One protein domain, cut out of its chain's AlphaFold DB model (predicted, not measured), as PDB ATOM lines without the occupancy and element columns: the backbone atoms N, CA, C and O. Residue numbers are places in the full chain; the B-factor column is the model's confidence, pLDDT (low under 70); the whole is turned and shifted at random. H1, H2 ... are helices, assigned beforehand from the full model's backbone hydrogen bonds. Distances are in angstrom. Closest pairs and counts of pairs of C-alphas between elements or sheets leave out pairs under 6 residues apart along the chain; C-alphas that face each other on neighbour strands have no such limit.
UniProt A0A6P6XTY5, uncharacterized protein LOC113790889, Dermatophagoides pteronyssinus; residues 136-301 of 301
ATOM      1  N   LYS A 136      43.942 -34.238 -68.657       54.91
ATOM      2  CA  LYS A 136      43.295 -33.014 -68.136       54.91
ATOM      3  C   LYS A 136      41.798 -33.201 -67.827       54.91
ATOM      4  O   LYS A 136      41.155 -32.269 -67.370       54.91
ATOM      5  N   ILE A 137      41.214 -34.366 -68.108       59.34
ATOM      6  CA  ILE A 137      39.778 -34.611 -67.996       59.34
ATOM      7  C   ILE A 137      39.546 -35.713 -66.966       59.34
ATOM      8  O   ILE A 137      39.891 -36.874 -67.187       59.34
ATOM      9  N   ILE A 138      38.920 -35.341 -65.849       61.62
ATOM     10  CA  ILE A 138      38.347 -36.293 -64.896       61.62
ATOM     11  C   ILE A 138      37.162 -36.962 -65.594       61.62
ATOM     12  O   ILE A 138      36.098 -36.370 -65.755       61.62
ATOM     13  N   THR A 139      37.355 -38.198 -66.044       68.19
ATOM     14  CA  THR A 139      36.279 -39.016 -66.610       68.19
ATOM     15  C   THR A 139      35.626 -39.861 -65.518       68.19
ATOM     16  O   THR A 139      36.252 -40.201 -64.512       68.19
ATOM     17  N   LYS A 140      34.374 -40.286 -65.735       69.38
ATOM     18  CA  LYS A 140      33.698 -41.279 -64.875       69.38
ATOM     19  C   LYS A 140      34.551 -42.545 -64.687       69.38
ATOM     20  O   LYS A 140      34.572 -43.120 -63.604       69.38
ATOM     21  N   LYS A 141      35.302 -42.937 -65.725       71.62
ATOM     22  CA  LYS A 141      36.247 -44.063 -65.697       71.62
ATOM     23  C   LYS A 141      37.369 -43.843 -64.677       71.62
ATOM     24  O   LYS A 141      37.618 -44.731 -63.872       71.62
ATOM     25  N   PHE A 142      37.977 -42.656 -64.658       71.25
ATOM     26  CA  PHE A 142      39.025 -42.299 -63.695       71.25
ATOM     27  C   PHE A 142      38.514 -42.298 -62.246       71.25
ATOM     28  O   PHE A 142      39.151 -42.869 -61.364       71.25
ATOM     29  N   ILE A 143      37.328 -41.723 -62.006       69.75
ATOM     30  CA  ILE A 143      36.692 -41.726 -60.677       69.75
ATOM     31  C   ILE A 143      36.436 -43.161 -60.200       69.75
ATOM     32  O   ILE A 143      36.788 -43.508 -59.073       69.75
ATOM     33  N   ASN A 144      35.867 -44.012 -61.059       73.69
ATOM     34  CA  ASN A 144      35.624 -45.415 -60.727       73.69
ATOM     35  C   ASN A 144      36.927 -46.181 -60.464       73.69
ATOM     36  O   ASN A 144      36.970 -47.010 -59.558       73.69
ATOM     37  N   GLU A 145      37.999 -45.894 -61.205       73.94
ATOM     38  CA  GLU A 145      39.302 -46.527 -60.994       73.94
ATOM     39  C   GLU A 145      39.903 -46.149 -59.632       73.94
ATOM     40  O   GLU A 145      40.348 -47.027 -58.891       73.94
ATOM     41  N   ILE A 146      39.843 -44.868 -59.251       71.56
ATOM     42  CA  ILE A 146      40.251 -44.413 -57.915       71.56
ATOM     43  C   ILE A 146      39.396 -45.076 -56.837       71.56
ATOM     44  O   ILE A 146      39.941 -45.597 -55.861       71.56
ATOM     45  N   ARG A 147      38.069 -45.088 -57.007       75.44
ATOM     46  CA  ARG A 147      37.147 -45.694 -56.040       75.44
ATOM     47  C   ARG A 147      37.466 -47.172 -55.833       75.44
ATOM     48  O   ARG A 147      37.605 -47.604 -54.695       75.44
ATOM     49  N   ASN A 148      37.657 -47.923 -56.915       77.25
ATOM     50  CA  ASN A 148      37.977 -49.349 -56.860       77.25
ATOM     51  C   ASN A 148      39.319 -49.606 -56.168       77.25
ATOM     52  O   ASN A 148      39.395 -50.470 -55.297       77.25
ATOM     53  N   ARG A 149      40.360 -48.823 -56.479       73.00
ATOM     54  CA  ARG A 149      41.658 -48.922 -55.787       73.00
ATOM     55  C   ARG A 149      41.536 -48.624 -54.303       73.00
ATOM     56  O   ARG A 149      42.153 -49.287 -53.480       73.00
ATOM     57  N   THR A 150      40.717 -47.644 -53.961       74.50
ATOM     58  CA  THR A 150      40.491 -47.250 -52.576       74.50
ATOM     59  C   THR A 150      39.753 -48.343 -51.798       74.50
ATOM     60  O   THR A 150      40.153 -48.684 -50.690       74.50
ATOM     61  N   ILE A 151      38.732 -48.959 -52.401       78.94
ATOM     62  CA  ILE A 151      38.040 -50.124 -51.835       78.94
ATOM     63  C   ILE A 151      39.025 -51.284 -51.640       78.94
ATOM     64  O   ILE A 151      39.050 -51.879 -50.568       78.94
ATOM     65  N   GLN A 152      39.881 -51.568 -52.625       77.62
ATOM     66  CA  GLN A 152      40.919 -52.596 -52.498       77.62
ATOM     67  C   GLN A 152      41.889 -52.298 -51.346       77.62
ATOM     68  O   GLN A 152      42.220 -53.200 -50.582       77.62
ATOM     69  N   MET A 153      42.300 -51.037 -51.173       75.06
ATOM     70  CA  MET A 153      43.140 -50.620 -50.047       75.06
ATOM     71  C   MET A 153      42.438 -50.786 -48.697       75.06
ATOM     72  O   MET A 153      43.067 -51.240 -47.742       75.06
ATOM     73  N   LEU A 154      41.149 -50.454 -48.600       78.50
ATOM     74  CA  LEU A 154      40.369 -50.654 -47.377       78.50
ATOM     75  C   LEU A 154      40.175 -52.135 -47.055       78.50
ATOM     76  O   LEU A 154      40.333 -52.525 -45.904       78.50
ATOM     77  N   LEU A 155      39.881 -52.969 -48.055       80.75
ATOM     78  CA  LEU A 155      39.770 -54.420 -47.881       80.75
ATOM     79  C   LEU A 155      41.101 -55.028 -47.433       80.75
ATOM     80  O   LEU A 155      41.122 -55.840 -46.510       80.75
ATOM     81  N   LEU A 156      42.212 -54.587 -48.030       76.38
ATOM     82  CA  LEU A 156      43.550 -54.975 -47.598       76.38
ATOM     83  C   LEU A 156      43.799 -54.540 -46.150       76.38
ATOM     84  O   LEU A 156      44.242 -55.348 -45.345       76.38
ATOM     85  N   THR A 157      43.463 -53.297 -45.803       77.69
ATOM     86  CA  THR A 157      43.615 -52.777 -44.435       77.69
ATOM     87  C   THR A 157      42.784 -53.582 -43.448       77.69
ATOM     88  O   THR A 157      43.305 -53.942 -42.408       77.69
ATOM     89  N   LYS A 158      41.539 -53.932 -43.783       82.31
ATOM     90  CA  LYS A 158      40.664 -54.762 -42.946       82.31
ATOM     91  C   LYS A 158      41.223 -56.175 -42.748       82.31
ATOM     92  O   LYS A 158      41.158 -56.710 -41.649       82.31
ATOM     93  N   SER A 159      41.767 -56.782 -43.803       77.62
ATOM     94  CA  SER A 159      42.397 -58.107 -43.724       77.62
ATOM     95  C   SER A 159      43.672 -58.081 -42.875       77.62
ATOM     96  O   SER A 159      43.874 -58.967 -42.042       77.62
ATOM     97  N   ILE A 160      44.496 -57.046 -43.054       75.56
ATOM     98  CA  ILE A 160      45.691 -56.804 -42.243       75.56
ATOM     99  C   ILE A 160      45.274 -56.549 -40.787       75.56
ATOM    100  O   ILE A 160      45.798 -57.181 -39.888       75.56
ATOM    101  N   ASP A 161      44.288 -55.700 -40.533       81.12
ATOM    102  CA  ASP A 161      43.806 -55.388 -39.186       81.12
ATOM    103  C   ASP A 161      43.305 -56.631 -38.435       81.12
ATOM    104  O   ASP A 161      43.742 -56.903 -37.319       81.12
ATOM    105  N   GLY A 162      42.475 -57.456 -39.079       78.44
ATOM    106  CA  GLY A 162      41.931 -58.664 -38.454       78.44
ATOM    107  C   GLY A 162      42.986 -59.706 -38.067       78.44
ATOM    108  O   GLY A 162      42.776 -60.462 -37.125       78.44
ATOM    109  N   THR A 163      44.123 -59.739 -38.762       75.69
ATOM    110  CA  THR A 163      45.222 -60.676 -38.479       75.69
ATOM    111  C   THR A 163      46.285 -60.027 -37.596       75.69
ATOM    112  O   THR A 163      46.567 -60.498 -36.497       75.69
ATOM    113  N   TYR A 164      46.836 -58.896 -38.025       74.12
ATOM    114  CA  TYR A 164      47.922 -58.200 -37.338       74.12
ATOM    115  C   TYR A 164      47.489 -57.453 -36.099       74.12
ATOM    116  O   TYR A 164      48.231 -57.445 -35.121       74.12
ATOM    117  N   GLY A 165      46.303 -56.851 -36.113       80.12
ATOM    118  CA  GLY A 165      45.765 -56.185 -34.935       80.12
ATOM    119  C   GLY A 165      45.590 -57.165 -33.778       80.12
ATOM    120  O   GLY A 165      45.959 -56.852 -32.647       80.12
ATOM    121  N   VAL A 166      45.097 -58.375 -34.068       79.50
ATOM    122  CA  VAL A 166      44.934 -59.452 -33.079       79.50
ATOM    123  C   VAL A 166      46.281 -59.976 -32.601       79.50
ATOM    124  O   VAL A 166      46.504 -60.045 -31.395       79.50
ATOM    125  N   LEU A 167      47.197 -60.299 -33.518       76.62
ATOM    126  CA  LEU A 167      48.524 -60.788 -33.144       76.62
ATOM    127  C   LEU A 167      49.280 -59.759 -32.290       76.62
ATOM    128  O   LEU A 167      49.883 -60.125 -31.286       76.62
ATOM    129  N   MET A 168      49.217 -58.472 -32.640       79.06
ATOM    130  CA  MET A 168      49.845 -57.407 -31.858       79.06
ATOM    131  C   MET A 168      49.199 -57.254 -30.483       79.06
ATOM    132  O   MET A 168      49.893 -57.065 -29.488       79.06
ATOM    133  N   PHE A 169      47.869 -57.336 -30.416       81.25
ATOM    134  CA  PHE A 169      47.160 -57.304 -29.144       81.25
ATOM    135  C   PHE A 169      47.611 -58.452 -28.233       81.25
ATOM    136  O   PHE A 169      47.956 -58.203 -27.082       81.25
ATOM    137  N   LEU A 170      47.688 -59.679 -28.762       78.50
ATOM    138  CA  LEU A 170      48.199 -60.837 -28.025       78.50
ATOM    139  C   LEU A 170      49.656 -60.636 -27.598       78.50
ATOM    140  O   LEU A 170      49.984 -60.889 -26.445       78.50
ATOM    141  N   PHE A 171      50.507 -60.122 -28.489       79.94
ATOM    142  CA  PHE A 171      51.912 -59.848 -28.192       79.94
ATOM    143  C   PHE A 171      52.077 -58.832 -27.058       79.94
ATOM    144  O   PHE A 171      52.899 -59.022 -26.167       79.94
ATOM    145  N   ILE A 172      51.287 -57.759 -27.049       80.31
ATOM    146  CA  ILE A 172      51.303 -56.771 -25.966       80.31
ATOM    147  C   ILE A 172      50.749 -57.373 -24.670       80.31
ATOM    148  O   ILE A 172      51.312 -57.143 -23.600       80.31
ATOM    149  N   LEU A 173      49.658 -58.138 -24.759       78.94
ATOM    150  CA  LEU A 173      49.008 -58.757 -23.607       78.94
ATOM    151  C   LEU A 173      49.926 -59.757 -22.898       78.94
ATOM    152  O   LEU A 173      49.869 -59.856 -21.677       78.94
ATOM    153  N   THR A 174      50.784 -60.466 -23.635       78.25
ATOM    154  CA  THR A 174      51.757 -61.407 -23.065       78.25
ATOM    155  C   THR A 174      53.033 -60.712 -22.597       78.25
ATOM    156  O   THR A 174      53.451 -60.899 -21.455       78.25
ATOM    157  N   ASN A 175      53.645 -59.864 -23.431       80.44
ATOM    158  CA  ASN A 175      54.926 -59.232 -23.097       80.44
ATOM    159  C   ASN A 175      54.791 -58.108 -22.064       80.44
ATOM    160  O   ASN A 175      55.746 -57.826 -21.347       80.44
ATOM    161  N   GLY A 176      53.630 -57.458 -21.950       80.06
ATOM    162  CA  GLY A 176      53.392 -56.424 -20.941       80.06
ATOM    163  C   GLY A 176      53.607 -56.954 -19.515       80.06
ATOM    164  O   GLY A 176      54.523 -56.494 -18.832       80.06
ATOM    165  N   PRO A 177      52.834 -57.952 -19.058       76.81
ATOM    166  CA  PRO A 177      53.015 -58.556 -17.739       76.81
ATOM    167  C   PRO A 177      54.421 -59.126 -17.513       76.81
ATOM    168  O   PRO A 177      54.989 -58.924 -16.441       76.81
ATOM    169  N   ILE A 178      55.011 -59.777 -18.524       79.69
ATOM    170  CA  ILE A 178      56.367 -60.342 -18.436       79.69
ATOM    171  C   ILE A 178      57.400 -59.238 -18.194       79.69
ATOM    172  O   ILE A 178      58.196 -59.336 -17.262       79.69
ATOM    173  N   ASN A 179      57.364 -58.155 -18.971       84.69
ATOM    174  CA  ASN A 179      58.289 -57.038 -18.789       84.69
ATOM    175  C   ASN A 179      58.108 -56.351 -17.436       84.69
ATOM    176  O   ASN A 179      59.100 -55.980 -16.804       84.69
ATOM    177  N   ALA A 180      56.865 -56.211 -16.965       80.06
ATOM    178  CA  ALA A 180      56.585 -55.649 -15.649       80.06
ATOM    179  C   ALA A 180      57.211 -56.515 -14.546       80.06
ATOM    180  O   ALA A 180      57.890 -55.995 -13.658       80.06
ATOM    181  N   TYR A 181      57.056 -57.836 -14.651       78.25
ATOM    182  CA  TYR A 181      57.641 -58.807 -13.732       78.25
ATOM    183  C   TYR A 181      59.179 -58.804 -13.759       78.25
ATOM    184  O   TYR A 181      59.811 -58.772 -12.704       78.25
ATOM    185  N   LEU A 182      59.802 -58.769 -14.941       80.31
ATOM    186  CA  LEU A 182      61.262 -58.685 -15.065       80.31
ATOM    187  C   LEU A 182      61.804 -57.380 -14.466       80.31
ATOM    188  O   LEU A 182      62.764 -57.397 -13.699       80.31
ATOM    189  N   THR A 183      61.147 -56.252 -14.749       84.12
ATOM    190  CA  THR A 183      61.504 -54.938 -14.181       84.12
ATOM    191  C   THR A 183      61.454 -54.973 -12.653       84.12
ATOM    192  O   THR A 183      62.322 -54.434 -11.963       84.12
ATOM    193  N   MET A 184      60.443 -55.643 -12.113       79.50
ATOM    194  CA  MET A 184      60.245 -55.815 -10.683       79.50
ATOM    195  C   MET A 184      61.321 -56.708 -10.049       79.50
ATOM    196  O   MET A 184      61.863 -56.331  -9.011       79.50
ATOM    197  N   ILE A 185      61.696 -57.831 -10.677       79.31
ATOM    198  CA  ILE A 185      62.824 -58.666 -10.221       79.31
ATOM    199  C   ILE A 185      64.105 -57.838 -10.147       79.31
ATOM    200  O   ILE A 185      64.763 -57.854  -9.106       79.31
ATOM    201  N   ILE A 186      64.423 -57.090 -11.210       84.00
ATOM    202  CA  ILE A 186      65.612 -56.227 -11.271       84.00
ATOM    203  C   ILE A 186      65.621 -55.212 -10.121       84.00
ATOM    204  O   ILE A 186      66.684 -54.908  -9.580       84.00
ATOM    205  N   SER A 187      64.449 -54.682  -9.764       80.44
ATOM    206  CA  SER A 187      64.310 -53.609  -8.776       80.44
ATOM    207  C   SER A 187      64.354 -54.098  -7.327       80.44
ATOM    208  O   SER A 187      64.798 -53.359  -6.454       80.44
ATOM    209  N   ILE A 188      63.853 -55.305  -7.053       76.62
ATOM    210  CA  ILE A 188      63.654 -55.805  -5.682       76.62
ATOM    211  C   ILE A 188      64.751 -56.784  -5.270       76.62
ATOM    212  O   ILE A 188      65.205 -56.756  -4.128       76.62
ATOM    213  N   ARG A 189      65.169 -57.682  -6.168       75.56
ATOM    214  CA  ARG A 189      66.102 -58.755  -5.815       75.56
ATOM    215  C   ARG A 189      67.546 -58.349  -6.069       75.56
ATOM    216  O   ARG A 189      67.891 -57.775  -7.101       75.56
ATOM    217  N   THR A 190      68.423 -58.749  -5.153       80.88
ATOM    218  CA  THR A 190      69.871 -58.756  -5.370       80.88
ATOM    219  C   THR A 190      70.223 -59.900  -6.321       80.88
ATOM    220  O   THR A 190      70.533 -61.010  -5.894       80.88
ATOM    221  N   ILE A 191      70.092 -59.641  -7.617       82.31
ATOM    222  CA  ILE A 191      70.524 -60.537  -8.697       82.31
ATOM    223  C   ILE A 191      71.969 -60.239  -9.099       82.31
ATOM    224  O   ILE A 191      72.466 -59.130  -8.873       82.31
ATOM    225  N   SER A 192      72.639 -61.220  -9.709       84.12
ATOM    226  CA  SER A 192      73.988 -61.019 -10.242       84.12
ATOM    227  C   SER A 192      73.984 -59.945 -11.339       84.12
ATOM    228  O   SER A 192      72.973 -59.703 -12.006       84.12
ATOM    229  N   PHE A 193      75.120 -59.271 -11.539       76.88
ATOM    230  CA  PHE A 193      75.235 -58.235 -12.572       76.88
ATOM    231  C   PHE A 193      74.919 -58.784 -13.974       76.88
ATOM    232  O   PHE A 193      74.211 -58.137 -14.746       76.88
ATOM    233  N   ALA A 194      75.371 -60.005 -14.271       68.44
ATOM    234  CA  ALA A 194      75.113 -60.673 -15.541       68.44
ATOM    235  C   ALA A 194      73.616 -60.973 -15.755       68.44
ATOM    236  O   ALA A 194      73.078 -60.668 -16.819       68.44
ATOM    237  N   GLU A 195      72.912 -61.483 -14.737       74.94
ATOM    238  CA  GLU A 195      71.457 -61.698 -14.802       74.94
ATOM    239  C   GLU A 195      70.697 -60.391 -15.021       74.94
ATOM    240  O   GLU A 195      69.761 -60.341 -15.820       74.94
ATOM    241  N   ARG A 196      71.116 -59.318 -14.341       80.56
ATOM    242  CA  ARG A 196      70.515 -57.994 -14.506       80.56
ATOM    243  C   ARG A 196      70.652 -57.497 -15.939       80.56
ATOM    244  O   ARG A 196      69.662 -57.040 -16.505       80.56
ATOM    245  N   LEU A 197      71.847 -57.604 -16.523       72.81
ATOM    246  CA  LEU A 197      72.081 -57.220 -17.914       72.81
ATOM    247  C   LEU A 197      71.232 -58.048 -18.880       72.81
ATOM    248  O   LEU A 197      70.601 -57.477 -19.767       72.81
ATOM    249  N   LEU A 198      71.153 -59.368 -18.687       76.25
ATOM    250  CA  LEU A 198      70.344 -60.248 -19.532       76.25
ATOM    251  C   LEU A 198      68.849 -59.890 -19.475       76.25
ATOM    252  O   LEU A 198      68.184 -59.786 -20.509       76.25
ATOM    253  N   GLN A 199      68.314 -59.658 -18.273       82.06
ATOM    254  CA  GLN A 199      66.918 -59.254 -18.087       82.06
ATOM    255  C   GLN A 199      66.645 -57.874 -18.699       82.06
ATOM    256  O   GLN A 199      65.636 -57.700 -19.380       82.06
ATOM    257  N   GLN A 200      67.553 -56.907 -18.534       81.62
ATOM    258  CA  GLN A 200      67.435 -55.591 -19.169       81.62
ATOM    259  C   GLN A 200      67.480 -55.686 -20.697       81.62
ATOM    260  O   GLN A 200      66.642 -55.082 -21.364       81.62
ATOM    261  N   ALA A 201      68.398 -56.477 -21.253       75.69
ATOM    262  CA  ALA A 201      68.488 -56.710 -22.690       75.69
ATOM    263  C   ALA A 201      67.198 -57.341 -23.238       75.69
ATOM    264  O   ALA A 201      66.698 -56.917 -24.277       75.69
ATOM    265  N   THR A 202      66.606 -58.285 -22.500       79.69
ATOM    266  CA  THR A 202      65.326 -58.917 -22.857       79.69
ATOM    267  C   THR A 202      64.185 -57.901 -22.864       79.69
ATOM    268  O   THR A 202      63.431 -57.836 -23.836       79.69
ATOM    269  N   ILE A 203      64.096 -57.058 -21.827       84.19
ATOM    270  CA  ILE A 203      63.096 -55.984 -21.740       84.19
ATOM    271  C   ILE A 203      63.254 -55.018 -22.918       84.19
ATOM    272  O   ILE A 203      62.285 -54.741 -23.623       84.19
ATOM    273  N   ILE A 204      64.471 -54.524 -23.165       81.50
ATOM    274  CA  ILE A 204      64.758 -53.587 -24.260       81.50
ATOM    275  C   ILE A 204      64.385 -54.208 -25.605       81.50
ATOM    276  O   ILE A 204      63.730 -53.556 -26.419       81.50
ATOM    277  N   ASN A 205      64.744 -55.474 -25.824       78.19
ATOM    278  CA  ASN A 205      64.433 -56.183 -27.058       78.19
ATOM    279  C   ASN A 205      62.914 -56.279 -27.279       78.19
ATOM    280  O   ASN A 205      62.414 -55.870 -28.328       78.19
ATOM    281  N   GLN A 206      62.153 -56.719 -26.270       81.88
ATOM    282  CA  GLN A 206      60.693 -56.823 -26.362       81.88
ATOM    283  C   GLN A 206      60.036 -55.458 -26.621       81.88
ATOM    284  O   GLN A 206      59.185 -55.337 -27.506       81.88
ATOM    285  N   TRP A 207      60.467 -54.409 -25.913       83.19
ATOM    286  CA  TRP A 207      59.981 -53.046 -26.140       83.19
ATOM    287  C   TRP A 207      60.325 -52.511 -27.529       83.19
ATOM    288  O   TRP A 207      59.497 -51.820 -28.129       83.19
ATOM    289  N   SER A 208      61.500 -52.849 -28.065       80.12
ATOM    290  CA  SER A 208      61.899 -52.442 -29.413       80.12
ATOM    291  C   SER A 208      60.933 -52.989 -30.468       80.12
ATOM    292  O   SER A 208      60.489 -52.230 -31.330       80.12
ATOM    293  N   TYR A 209      60.496 -54.249 -30.346       79.19
ATOM    294  CA  TYR A 209      59.509 -54.833 -31.255       79.19
ATOM    295  C   TYR A 209      58.156 -54.131 -31.161       79.19
ATOM    296  O   TYR A 209      57.590 -53.763 -32.193       79.19
ATOM    297  N   ILE A 210      57.659 -53.889 -29.938       83.44
ATOM    298  CA  ILE A 210      56.402 -53.157 -29.726       83.44
ATOM    299  C   ILE A 210      56.490 -51.780 -30.393       83.44
ATOM    300  O   ILE A 210      55.585 -51.391 -31.134       83.44
ATOM    301  N   PHE A 211      57.586 -51.052 -30.164       82.44
ATOM    302  CA  PHE A 211      57.768 -49.698 -30.676       82.44
ATOM    303  C   PHE A 211      57.885 -49.656 -32.201       82.44
ATOM    304  O   PHE A 211      57.167 -48.890 -32.849       82.44
ATOM    305  N   VAL A 212      58.758 -50.483 -32.784       79.88
ATOM    306  CA  VAL A 212      58.977 -50.544 -34.236       79.88
ATOM    307  C   VAL A 212      57.679 -50.904 -34.945       79.88
ATOM    308  O   VAL A 212      57.284 -50.216 -35.889       79.88
ATOM    309  N   PHE A 213      56.965 -51.921 -34.461       77.19
ATOM    310  CA  PHE A 213      55.681 -52.293 -35.037       77.19
ATOM    311  C   PHE A 213      54.680 -51.142 -34.949       77.19
ATOM    312  O   PHE A 213      54.065 -50.769 -35.953       77.19
ATOM    313  N   HIS A 214      54.528 -50.551 -33.761       83.25
ATOM    314  CA  HIS A 214      53.560 -49.484 -33.536       83.25
ATOM    315  C   HIS A 214      53.820 -48.285 -34.445       83.25
ATOM    316  O   HIS A 214      52.908 -47.759 -35.089       83.25
ATOM    317  N   TYR A 215      55.090 -47.895 -34.553       81.38
ATOM    318  CA  TYR A 215      55.539 -46.840 -35.446       81.38
ATOM    319  C   TYR A 215      55.159 -47.136 -36.898       81.38
ATOM    320  O   TYR A 215      54.589 -46.271 -37.574       81.38
ATOM    321  N   ILE A 216      55.416 -48.353 -37.384       75.69
ATOM    322  CA  ILE A 216      55.097 -48.689 -38.769       75.69
ATOM    323  C   ILE A 216      53.583 -48.730 -38.995       75.69
ATOM    324  O   ILE A 216      53.113 -48.204 -40.002       75.69
ATOM    325  N   ALA A 217      52.805 -49.260 -38.053       78.81
ATOM    326  CA  ALA A 217      51.348 -49.273 -38.130       78.81
ATOM    327  C   ALA A 217      50.760 -47.849 -38.213       78.81
ATOM    328  O   ALA A 217      49.888 -47.577 -39.046       78.81
ATOM    329  N   ILE A 218      51.297 -46.899 -37.438       81.25
ATOM    330  CA  ILE A 218      50.923 -45.480 -37.533       81.25
ATOM    331  C   ILE A 218      51.309 -44.896 -38.891       81.25
ATOM    332  O   ILE A 218      50.506 -44.192 -39.510       81.25
ATOM    333  N   ARG A 219      52.535 -45.156 -39.364       79.00
ATOM    334  CA  ARG A 219      53.005 -44.663 -40.669       79.00
ATOM    335  C   ARG A 219      52.132 -45.206 -41.792       79.00
ATOM    336  O   ARG A 219      51.725 -44.437 -42.658       79.00
ATOM    337  N   PHE A 220      51.790 -46.488 -41.744       74.69
ATOM    338  CA  PHE A 220      50.882 -47.134 -42.683       74.69
ATOM    339  C   PHE A 220      49.505 -46.460 -42.682       74.69
ATOM    340  O   PHE A 220      49.036 -46.032 -43.737       74.69
ATOM    341  N   GLY A 221      48.911 -46.256 -41.501       76.81
ATOM    342  CA  GLY A 221      47.666 -45.503 -41.354       76.81
ATOM    343  C   GLY A 221      47.766 -44.102 -41.965       76.81
ATOM    344  O   GLY A 221      46.933 -43.711 -42.776       76.81
ATOM    345  N   HIS A 222      48.827 -43.354 -41.661       77.00
ATOM    346  CA  HIS A 222      49.042 -42.021 -42.226       77.00
ATOM    347  C   HIS A 222      49.121 -42.032 -43.758       77.00
ATOM    348  O   HIS A 222      48.540 -41.171 -44.421       77.00
ATOM    349  N   TYR A 223      49.814 -43.015 -44.328       72.19
ATOM    350  CA  TYR A 223      49.967 -43.136 -45.768       72.19
ATOM    351  C   TYR A 223      48.669 -43.523 -46.489       72.19
ATOM    352  O   TYR A 223      48.444 -43.022 -47.590       72.19
ATOM    353  N   LEU A 224      47.793 -44.329 -45.879       70.81
ATOM    354  CA  LEU A 224      46.450 -44.609 -46.414       70.81
ATOM    355  C   LEU A 224      45.622 -43.333 -46.591       70.81
ATOM    356  O   LEU A 224      44.883 -43.196 -47.564       70.81
ATOM    357  N   HIS A 225      45.796 -42.373 -45.683       72.00
ATOM    358  CA  HIS A 225      45.105 -41.086 -45.722       72.00
ATOM    359  C   HIS A 225      45.783 -40.051 -46.623       72.00
ATOM    360  O   HIS A 225      45.218 -38.992 -46.861       72.00
ATOM    361  N   LEU A 226      46.974 -40.297 -47.164       67.62
ATOM    362  CA  LEU A 226      47.714 -39.295 -47.942       67.62
ATOM    363  C   LEU A 226      47.115 -39.005 -49.343       67.62
ATOM    364  O   LEU A 226      47.007 -37.829 -49.702       67.62
ATOM    365  N   PRO A 227      46.661 -40.011 -50.127       63.19
ATOM    366  CA  PRO A 227      46.004 -39.797 -51.425       63.19
ATOM    367  C   PRO A 227      44.728 -38.959 -51.326       63.19
ATOM    368  O   PRO A 227      44.360 -38.259 -52.268       63.19
ATOM    369  N   SER A 228      44.071 -39.010 -50.172       64.19
ATOM    370  CA  SER A 228      42.813 -38.325 -49.913       64.19
ATOM    371  C   SER A 228      42.967 -36.793 -50.040       64.19
ATOM    372  O   SER A 228      42.134 -36.146 -50.676       64.19
ATOM    373  N   LYS A 229      44.074 -36.209 -49.548       65.94
ATOM    374  CA  LYS A 229      44.370 -34.766 -49.667       65.94
ATOM    375  C   LYS A 229      44.570 -34.333 -51.118       65.94
ATOM    376  O   LYS A 229      44.079 -33.287 -51.533       65.94
ATOM    377  N   TYR A 230      45.273 -35.154 -51.896       66.00
ATOM    378  CA  TYR A 230      45.471 -34.907 -53.323       66.00
ATOM    379  C   TYR A 230      44.135 -34.929 -54.078       66.00
ATOM    380  O   TYR A 230      43.872 -34.040 -54.885       66.00
ATOM    381  N   LEU A 231      43.269 -35.901 -53.771       64.88
ATOM    382  CA  LEU A 231      41.942 -36.022 -54.374       64.88
ATOM    383  C   LEU A 231      41.021 -34.848 -54.029       64.88
ATOM    384  O   LEU A 231      40.298 -34.405 -54.915       64.88
ATOM    385  N   ILE A 232      41.084 -34.300 -52.807       66.69
ATOM    386  CA  ILE A 232      40.367 -33.060 -52.449       66.69
ATOM    387  C   ILE A 232      40.847 -31.895 -53.301       66.69
ATOM    388  O   ILE A 232      40.029 -31.228 -53.928       66.69
ATOM    389  N   ASN A 233      42.159 -31.649 -53.346       67.12
ATOM    390  CA  ASN A 233      42.693 -30.517 -54.106       67.12
ATOM    391  C   ASN A 233      42.325 -30.620 -55.588       67.12
ATOM    392  O   ASN A 233      41.967 -29.622 -56.214       67.12
ATOM    393  N   HIS A 234      42.357 -31.833 -56.145       66.12
ATOM    394  CA  HIS A 234      41.887 -32.073 -57.502       66.12
ATOM    395  C   HIS A 234      40.377 -31.843 -57.630       66.12
ATOM    396  O   HIS A 234      39.946 -31.132 -58.530       66.12
ATOM    397  N   TYR A 235      39.557 -32.381 -56.730       67.81
ATOM    398  CA  TYR A 235      38.113 -32.159 -56.760       67.81
ATOM    399  C   TYR A 235      37.754 -30.682 -56.713       67.81
ATOM    400  O   TYR A 235      36.988 -30.221 -57.549       67.81
ATOM    401  N   TYR A 236      38.345 -29.924 -55.793       68.12
ATOM    402  CA  TYR A 236      38.060 -28.504 -55.638       68.12
ATOM    403  C   TYR A 236      38.429 -27.733 -56.911       68.12
ATOM    404  O   TYR A 236      37.591 -27.037 -57.481       68.12
ATOM    405  N   LYS A 237      39.639 -27.972 -57.437       66.38
ATOM    406  CA  LYS A 237      40.135 -27.344 -58.669       66.38
ATOM    407  C   LYS A 237      39.254 -27.649 -59.884       66.38
ATOM    408  O   LYS A 237      39.028 -26.770 -60.705       66.38
ATOM    409  N   TYR A 238      38.740 -28.873 -60.008       62.81
ATOM    410  CA  TYR A 238      37.925 -29.275 -61.159       62.81
ATOM    411  C   TYR A 238      36.430 -28.997 -60.994       62.81
ATOM    412  O   TYR A 238      35.757 -28.745 -61.989       62.81
ATOM    413  N   SER A 239      35.904 -29.019 -59.770       63.09
ATOM    414  CA  SER A 239      34.492 -28.739 -59.496       63.09
ATOM    415  C   SER A 239      34.151 -27.258 -59.671       63.09
ATOM    416  O   SER A 239      33.021 -26.941 -60.037       63.09
ATOM    417  N   TYR A 240      35.127 -26.372 -59.445       58.62
ATOM    418  CA  TYR A 240      34.979 -24.931 -59.635       58.62
ATOM    419  C   TYR A 240      35.164 -24.513 -61.103       58.62
ATOM    420  O   TYR A 240      34.502 -23.596 -61.570       58.62
ATOM    421  N   LEU A 241      36.035 -25.207 -61.851       52.06
ATOM    422  CA  LEU A 241      36.421 -24.820 -63.218       52.06
ATOM    423  C   LEU A 241      35.694 -25.577 -64.341       52.06
ATOM    424  O   LEU A 241      35.874 -25.232 -65.505       52.06
ATOM    425  N   ASN A 242      34.926 -26.634 -64.050       52.88
ATOM    426  CA  ASN A 242      34.410 -27.517 -65.102       52.88
ATOM    427  C   ASN A 242      32.961 -27.973 -64.831       52.88
ATOM    428  O   ASN A 242      32.723 -28.999 -64.193       52.88
ATOM    429  N   CYS A 243      31.979 -27.267 -65.408       57.41
ATOM    430  CA  CYS A 243      30.546 -27.623 -65.389       57.41
ATOM    431  C   CYS A 243      30.199 -28.943 -66.117       57.41
ATOM    432  O   CYS A 243      29.033 -29.305 -66.229       57.41
ATOM    433  N   LYS A 244      31.193 -29.684 -66.626       63.06
ATOM    434  CA  LYS A 244      30.993 -30.908 -67.425       63.06
ATOM    435  C   LYS A 244      30.669 -32.160 -66.601       63.06
ATOM    436  O   LYS A 244      30.302 -33.184 -67.172       63.06
ATOM    437  N   ILE A 245      30.823 -32.123 -65.276       64.44
ATOM    438  CA  ILE A 245      30.470 -33.257 -64.411       64.44
ATOM    439  C   ILE A 245      29.009 -33.105 -63.983       64.44
ATOM    440  O   ILE A 245      28.659 -32.142 -63.308       64.44
ATOM    441  N   ASN A 246      28.170 -34.084 -64.337       73.81
ATOM    442  CA  ASN A 246      26.771 -34.151 -63.902       73.81
ATOM    443  C   ASN A 246      26.661 -33.985 -62.369       73.81
ATOM    444  O   ASN A 246      27.385 -34.649 -61.619       73.81
ATOM    445  N   PHE A 247      25.731 -33.137 -61.922       79.06
ATOM    446  CA  PHE A 247      25.441 -32.837 -60.518       79.06
ATOM    447  C   PHE A 247      25.354 -34.091 -59.635       79.06
ATOM    448  O   PHE A 247      25.986 -34.146 -58.581       79.06
ATOM    449  N   ARG A 248      24.686 -35.153 -60.107       80.12
ATOM    450  CA  ARG A 248      24.579 -36.425 -59.368       80.12
ATOM    451  C   ARG A 248      25.943 -37.056 -59.076       80.12
ATOM    452  O   ARG A 248      26.188 -37.510 -57.963       80.12
ATOM    453  N   ASN A 249      26.844 -37.070 -60.059       73.19
ATOM    454  CA  ASN A 249      28.192 -37.621 -59.887       73.19
ATOM    455  C   ASN A 249      29.032 -36.739 -58.959       73.19
ATOM    456  O   ASN A 249      29.859 -37.246 -58.206       73.19
ATOM    457  N   ARG A 250      28.811 -35.421 -59.002       74.62
ATOM    458  CA  ARG A 250      29.482 -34.452 -58.135       74.62
ATOM    459  C   ARG A 250      29.076 -34.634 -56.667       74.62
ATOM    460  O   ARG A 250      29.962 -34.624 -55.815       74.62
ATOM    461  N   LEU A 251      27.791 -34.876 -56.402       79.12
ATOM    462  CA  LEU A 251      27.250 -35.239 -55.085       79.12
ATOM    463  C   LEU A 251      27.787 -36.584 -54.592       79.12
ATOM    464  O   LEU A 251      28.325 -36.652 -53.496       79.12
ATOM    465  N   GLN A 252      27.720 -37.635 -55.416       79.50
ATOM    466  CA  GLN A 252      28.249 -38.956 -55.047       79.50
ATOM    467  C   GLN A 252      29.746 -38.917 -54.731       79.50
ATOM    468  O   GLN A 252      30.210 -39.605 -53.827       79.50
ATOM    469  N   PHE A 253      30.513 -38.121 -55.479       74.44
ATOM    470  CA  PHE A 253      31.936 -37.956 -55.219       74.44
ATOM    471  C   PHE A 253      32.205 -37.120 -53.965       74.44
ATOM    472  O   PHE A 253      33.143 -37.435 -53.241       74.44
ATOM    473  N   SER A 254      31.385 -36.100 -53.689       77.56
ATOM    474  CA  SER A 254      31.448 -35.322 -52.445       77.56
ATOM    475  C   SER A 254      31.164 -36.200 -51.228       77.56
ATOM    476  O   SER A 254      31.972 -36.226 -50.312       77.56
ATOM    477  N   ASP A 255      30.081 -36.980 -51.260       79.88
ATOM    478  CA  ASP A 255      29.710 -37.929 -50.201       79.88
ATOM    479  C   ASP A 255      30.794 -39.006 -50.010       79.88
ATOM    480  O   ASP A 255      31.175 -39.353 -48.893       79.88
ATOM    481  N   TRP A 256      31.382 -39.500 -51.107       76.56
ATOM    482  CA  TRP A 256      32.522 -40.413 -51.034       76.56
ATOM    483  C   TRP A 256      33.762 -39.762 -50.408       76.56
ATOM    484  O   TRP A 256      34.394 -40.379 -49.550       76.56
ATOM    485  N   LEU A 257      34.106 -38.533 -50.812       74.25
ATOM    486  CA  LEU A 257      35.210 -37.769 -50.233       74.25
ATOM    487  C   LEU A 257      34.984 -37.540 -48.741       74.25
ATOM    488  O   LEU A 257      35.889 -37.801 -47.962       74.25
ATOM    489  N   GLU A 258      33.790 -37.110 -48.349       74.00
ATOM    490  CA  GLU A 258      33.412 -36.856 -46.961       74.00
ATOM    491  C   GLU A 258      33.546 -38.118 -46.101       74.00
ATOM    492  O   GLU A 258      34.211 -38.089 -45.067       74.00
ATOM    493  N   LYS A 259      33.042 -39.264 -46.579       72.44
ATOM    494  CA  LYS A 259      33.206 -40.570 -45.913       72.44
ATOM    495  C   LYS A 259      34.668 -41.006 -45.795       72.44
ATOM    496  O   LYS A 259      35.031 -41.697 -44.839       72.44
ATOM    497  N   PHE A 260      35.516 -40.612 -46.745       66.81
ATOM    498  CA  PHE A 260      36.956 -40.883 -46.713       66.81
ATOM    499  C   PHE A 260      37.758 -39.891 -45.862       66.81
ATOM    500  O   PHE A 260      38.861 -40.217 -45.426       66.81
ATOM    501  N   HIS A 261      37.203 -38.702 -45.624       63.34
ATOM    502  CA  HIS A 261      37.815 -37.571 -44.919       63.34
ATOM    503  C   HIS A 261      37.122 -37.232 -43.606       63.34
ATOM    504  O   HIS A 261      37.164 -36.094 -43.134       63.34
ATOM    505  N   THR A 262      36.499 -38.214 -42.967       56.09
ATOM    506  CA  THR A 262      36.000 -37.998 -41.615       56.09
ATOM    507  C   THR A 262      37.181 -37.755 -40.664       56.09
ATOM    508  O   THR A 262      38.298 -38.240 -40.863       56.09
ATOM    509  N   LYS A 263      36.935 -37.037 -39.558       60.41
ATOM    510  CA  LYS A 263      37.869 -36.974 -38.413       60.41
ATOM    511  C   LYS A 263      38.277 -38.379 -37.916       60.41
ATOM    512  O   LYS A 263      39.263 -38.508 -37.192       60.41
ATOM    513  N   GLN A 264      37.533 -39.419 -38.302       62.31
ATOM    514  CA  GLN A 264      37.804 -40.813 -37.994       62.31
ATOM    515  C   GLN A 264      38.802 -41.400 -38.997       62.31
ATOM    516  O   GLN A 264      38.486 -41.731 -40.138       62.31
ATOM    517  N   ARG A 265      40.052 -41.542 -38.555       69.31
ATOM    518  CA  ARG A 265      41.085 -42.197 -39.357       69.31
ATOM    519  C   ARG A 265      40.821 -43.700 -39.428       69.31
ATOM    520  O   ARG A 265      40.769 -44.362 -38.401       69.31
ATOM    521  N   TYR A 266      40.771 -44.244 -40.640       72.31
ATOM    522  CA  TYR A 266      40.981 -45.672 -40.887       72.31
ATOM    523  C   TYR A 266      42.445 -46.049 -40.645       72.31
ATOM    524  O   TYR A 266      43.355 -45.262 -40.916       72.31
ATOM    525  N   GLY A 267      42.688 -47.250 -40.149       75.69
ATOM    526  CA  GLY A 267      44.021 -47.720 -39.808       75.69
ATOM    527  C   GLY A 267      43.935 -49.039 -39.064       75.69
ATOM    528  O   GLY A 267      42.868 -49.642 -38.991       75.69
ATOM    529  N   LEU A 268      45.069 -49.474 -38.537       81.56
ATOM    530  CA  LEU A 268      45.134 -50.690 -37.740       81.56
ATOM    531  C   LEU A 268      44.614 -50.410 -36.332       81.56
ATOM    532  O   LEU A 268      44.754 -49.299 -35.821       81.56
ATOM    533  N   THR A 269      44.020 -51.409 -35.712       83.56
ATOM    534  CA  THR A 269      43.496 -51.413 -34.354       83.56
ATOM    535  C   THR A 269      44.202 -52.502 -33.552       83.56
ATOM    536  O   THR A 269      44.759 -53.447 -34.109       83.56
ATOM    537  N   TYR A 270      44.214 -52.387 -32.226       76.75
ATOM    538  CA  TYR A 270      44.629 -53.511 -31.383       76.75
ATOM    539  C   TYR A 270      43.448 -54.472 -31.207       76.75
ATOM    540  O   TYR A 270      42.642 -54.335 -30.279       76.75
ATOM    541  N   GLY A 271      43.308 -55.416 -32.135       78.12
ATOM    542  CA  GLY A 271      42.225 -56.396 -32.146       78.12
ATOM    543  C   GLY A 271      40.860 -55.746 -32.394       78.12
ATOM    544  O   GLY A 271      40.516 -55.447 -33.525       78.12
ATOM    545  N   ARG A 272      40.054 -55.561 -31.339       76.69
ATOM    546  CA  ARG A 272      38.729 -54.897 -31.409       76.69
ATOM    547  C   ARG A 272      38.647 -53.604 -30.595       76.69
ATOM    548  O   ARG A 272      37.554 -53.103 -30.362       76.69
ATOM    549  N   THR A 273      39.776 -53.109 -30.093       77.62
ATOM    550  CA  THR A 273      39.784 -52.000 -29.131       77.62
ATOM    551  C   THR A 273      39.786 -50.643 -29.836       77.62
ATOM    552  O   THR A 273      38.752 -50.165 -30.285       77.62
ATOM    553  N   ASN A 274      40.951 -50.012 -29.940       79.06
ATOM    554  CA  ASN A 274      41.126 -48.676 -30.481       79.06
ATOM    555  C   ASN A 274      42.095 -48.686 -31.656       79.06
ATOM    556  O   ASN A 274      42.982 -49.538 -31.756       79.06
ATOM    557  N   LEU A 275      41.959 -47.660 -32.496       84.06
ATOM    558  CA  LEU A 275      42.923 -47.352 -33.539       84.06
ATOM    559  C   LEU A 275      44.323 -47.167 -32.937       84.06
ATOM    560  O   LEU A 275      44.532 -46.446 -31.953       84.06
ATOM    561  N   ILE A 276      45.294 -47.798 -33.574       81.56
ATOM    562  CA  ILE A 276      46.714 -47.663 -33.304       81.56
ATOM    563  C   ILE A 276      47.120 -46.236 -33.695       81.56
ATOM    564  O   ILE A 276      47.197 -45.864 -34.866       81.56
ATOM    565  N   THR A 277      47.357 -45.407 -32.682       84.12
ATOM    566  CA  THR A 277      47.812 -44.019 -32.807       84.12
ATOM    567  C   THR A 277      48.937 -43.769 -31.810       84.12
ATOM    568  O   THR A 277      49.098 -44.520 -30.846       84.12
ATOM    569  N   MET A 278      49.715 -42.699 -31.995       79.94
ATOM    570  CA  MET A 278      50.702 -42.317 -30.975       79.94
ATOM    571  C   MET A 278      50.027 -42.000 -29.639       79.94
ATOM    572  O   MET A 278      50.518 -42.395 -28.590       79.94
ATOM    573  N   THR A 279      48.857 -41.360 -29.670       83.69
ATOM    574  CA  THR A 279      48.105 -41.022 -28.459       83.69
ATOM    575  C   THR A 279      47.657 -42.268 -27.693       83.69
ATOM    576  O   THR A 279      47.799 -42.309 -26.473       83.69
ATOM    577  N   THR A 280      47.142 -43.296 -28.378       82.12
ATOM    578  CA  THR A 280      46.728 -44.548 -27.717       82.12
ATOM    579  C   THR A 280      47.919 -45.317 -27.154       82.12
ATOM    580  O   THR A 280      47.813 -45.879 -26.068       82.12
ATOM    581  N   PHE A 281      49.072 -45.264 -27.815       82.38
ATOM    582  CA  PHE A 281      50.295 -45.902 -27.328       82.38
ATOM    583  C   PHE A 281      50.926 -45.208 -26.130       82.38
ATOM    584  O   PHE A 281      51.275 -45.877 -25.166       82.38
ATOM    585  N   VAL A 282      50.987 -43.874 -26.121       82.06
ATOM    586  CA  VAL A 282      51.436 -43.127 -24.936       82.06
ATOM    587  C   VAL A 282      50.524 -43.419 -23.745       82.06
ATOM    588  O   VAL A 282      51.016 -43.681 -22.651       82.06
ATOM    589  N   ARG A 283      49.198 -43.456 -23.949       83.44
ATOM    590  CA  ARG A 283      48.255 -43.868 -22.894       83.44
ATOM    591  C   ARG A 283      48.577 -45.269 -22.376       83.44
ATOM    592  O   ARG A 283      48.592 -45.469 -21.169       83.44
ATOM    593  N   PHE A 284      48.865 -46.212 -23.270       79.94
ATOM    594  CA  PHE A 284      49.237 -47.571 -22.892       79.94
ATOM    595  C   PHE A 284      50.547 -47.625 -22.086       79.94
ATOM    596  O   PHE A 284      50.587 -48.276 -21.046       79.94
ATOM    597  N   ILE A 285      51.584 -46.886 -22.495       81.12
ATOM    598  CA  ILE A 285      52.841 -46.771 -21.735       81.12
ATOM    599  C   ILE A 285      52.579 -46.203 -20.336       81.12
ATOM    600  O   ILE A 285      53.094 -46.726 -19.353       81.12
ATOM    601  N   LEU A 286      51.745 -45.167 -20.215       81.25
ATOM    602  CA  LEU A 286      51.390 -44.598 -18.912       81.25
ATOM    603  C   LEU A 286      50.650 -45.610 -18.027       81.25
ATOM    604  O   LEU A 286      50.930 -45.697 -16.832       81.25
ATOM    605  N   PHE A 287      49.744 -46.407 -18.602       79.88
ATOM    606  CA  PHE A 287      49.105 -47.514 -17.885       79.88
ATOM    607  C   PHE A 287      50.118 -48.563 -17.428       79.88
ATOM    608  O   PHE A 287      50.045 -49.003 -16.282       79.88
ATOM    609  N   TYR A 288      51.083 -48.916 -18.277       78.81
ATOM    610  CA  TYR A 288      52.159 -49.842 -17.933       78.81
ATOM    611  C   TYR A 288      52.995 -49.324 -16.754       78.81
ATOM    612  O   TYR A 288      53.168 -50.040 -15.772       78.81
ATOM    613  N   VAL A 289      53.436 -48.061 -16.796       80.94
ATOM    614  CA  VAL A 289      54.191 -47.431 -15.696       80.94
ATOM    615  C   VAL A 289      53.366 -47.395 -14.405       80.94
ATOM    616  O   VAL A 289      53.873 -47.665 -13.318       80.94
ATOM    617  N   LYS A 290      52.064 -47.104 -14.494       79.38
ATOM    618  CA  LYS A 290      51.175 -47.145 -13.327       79.38
ATOM    619  C   LYS A 290      51.064 -48.555 -12.747       79.38
ATOM    620  O   LYS A 290      51.108 -48.715 -11.530       79.38
ATOM    621  N   PHE A 291      50.933 -49.564 -13.602       75.75
ATOM    622  CA  PHE A 291      50.856 -50.959 -13.187       75.75
ATOM    623  C   PHE A 291      52.152 -51.422 -12.510       75.75
ATOM    624  O   PHE A 291      52.086 -52.015 -11.435       75.75
ATOM    625  N   THR A 292      53.324 -51.089 -13.065       74.06
ATOM    626  CA  THR A 292      54.613 -51.432 -12.444       74.06
ATOM    627  C   THR A 292      54.796 -50.759 -11.086       74.06
ATOM    628  O   THR A 292      55.245 -51.415 -10.149       74.06
ATOM    629  N   MET A 293      54.386 -49.494 -10.927       76.12
ATOM    630  CA  MET A 293      54.412 -48.814  -9.624       76.12
ATOM    631  C   MET A 293      53.514 -49.497  -8.582       76.12
ATOM    632  O   MET A 293      53.926 -49.664  -7.434       76.12
ATOM    633  N   ILE A 294      52.295 -49.897  -8.963       74.75
ATOM    634  CA  ILE A 294      51.366 -50.596  -8.058       74.75
ATOM    635  C   ILE A 294      51.934 -51.961  -7.663       74.75
ATOM    636  O   ILE A 294      51.961 -52.282  -6.477       74.75
ATOM    637  N   ALA A 295      52.428 -52.737  -8.632       69.38
ATOM    638  CA  ALA A 295      53.034 -54.042  -8.384       69.38
ATOM    639  C   ALA A 295      54.250 -53.938  -7.451       69.38
ATOM    640  O   ALA A 295      54.360 -54.698  -6.492       69.38
ATOM    641  N   TYR A 296      55.118 -52.944  -7.671       73.50
ATOM    642  CA  TYR A 296      56.248 -52.669  -6.785       73.50
ATOM    643  C   TYR A 296      55.793 -52.363  -5.353       73.50
ATOM    644  O   TYR A 296      56.343 -52.908  -4.397       73.50
ATOM    645  N   LYS A 297      54.760 -51.522  -5.191       76.06
ATOM    646  CA  LYS A 297      54.215 -51.192  -3.871       76.06
ATOM    647  C   LYS A 297      53.649 -52.430  -3.173       76.06
ATOM    648  O   LYS A 297      53.941 -52.614  -2.002       76.06
ATOM    649  N   LEU A 298      52.895 -53.278  -3.875       70.44
ATOM    650  CA  LEU A 298      52.270 -54.480  -3.301       70.44
ATOM    651  C   LEU A 298      53.264 -55.522  -2.779       70.44
ATOM    652  O   LEU A 298      52.885 -56.314  -1.934       70.44
ATOM    653  N   ILE A 299      54.496 -55.548  -3.288       66.62
ATOM    654  CA  ILE A 299      55.502 -56.556  -2.904       66.62
ATOM    655  C   ILE A 299      56.438 -56.048  -1.810       66.62
ATOM    656  O   ILE A 299      57.083 -56.835  -1.123       66.62
ATOM    657  N   ARG A 300      56.559 -54.726  -1.668       63.47
ATOM    658  CA  ARG A 300      57.367 -54.119  -0.607       63.47
ATOM    659  C   ARG A 300      56.679 -54.183   0.766       63.47
ATOM    660  O   ARG A 300      57.378 -54.067   1.768       63.47
ATOM    661  N   TYR A 301      55.354 -54.312   0.791       56.31
ATOM    662  CA  TYR A 301      54.557 -54.572   1.993       56.31
ATOM    663  C   TYR A 301      54.338 -56.074   2.160       56.31
ATOM    664  O   TYR A 301      54.322 -56.517   3.326       56.31
TER     665      TYR A 301
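Overview. This is residues 136 to 301 of the 301 residues of the protein "uncharacterized protein LOC113790889" of Dermatophagoides pteronyssinus (UniProt A0A6P6XTY5). Picture a long rod with the kinked helix H1 running most of its length, H2 folding back along it as a hairpin, and H5 packing on H1 near the turn of that hairpin. At the other end H3 and H4 make a second, smaller hairpin beside H1, and a long link leads from there to H5. The printed part has 166 residues with five named helices, H1 to H5 in order, and no named strand: all helix. It is only just extended, close to loose, with a radius of gyration of the C-alphas of 23.5 A and spans of 78 by 25 by 23 A.

Along the chain. Find C-alpha 140 at (33.698, -41.279, -64.875); from there H1, residues 140 to 188, runs 67.9 A, with a kink of 30 degrees near residue 161. H2, residues 193 to 224, covers 46.5 A. Next come H3, residues 226 to 241, and H4, residues 247 to 260. H5, residues 278 to 300, covers 33.3 A and ends at C-alpha 300, (57.367, -54.119, -0.607).

Arrangement. Start at Asn 179 of H1 and Ile 203 of H2, whose C-alphas are the closest of the two, 5.7 A apart; these helices touch at a shallow tilt of 17 degrees, opposite ways. H1 touches H5 with residues 176 to 184 alone, closest at C-alphas 180 and 292, 5.7 A. H3 and H4 touch, closest at C-alphas 228 and 260, 7.1 A; both are near H1. Every O i to N i+4 pair is within hydrogen-bond range in H2, H4 and H5; H1 has 42 of 45, H3 10 of 12.

Size, cuts and confidence. The C-alphas of Thr 190 and Lys 244 are the farthest apart, 78.3 A. The printed part has no cut; H4 to H5 is the long link. Look for pLDDT under 70 in 37 residues, among them 226 to 245.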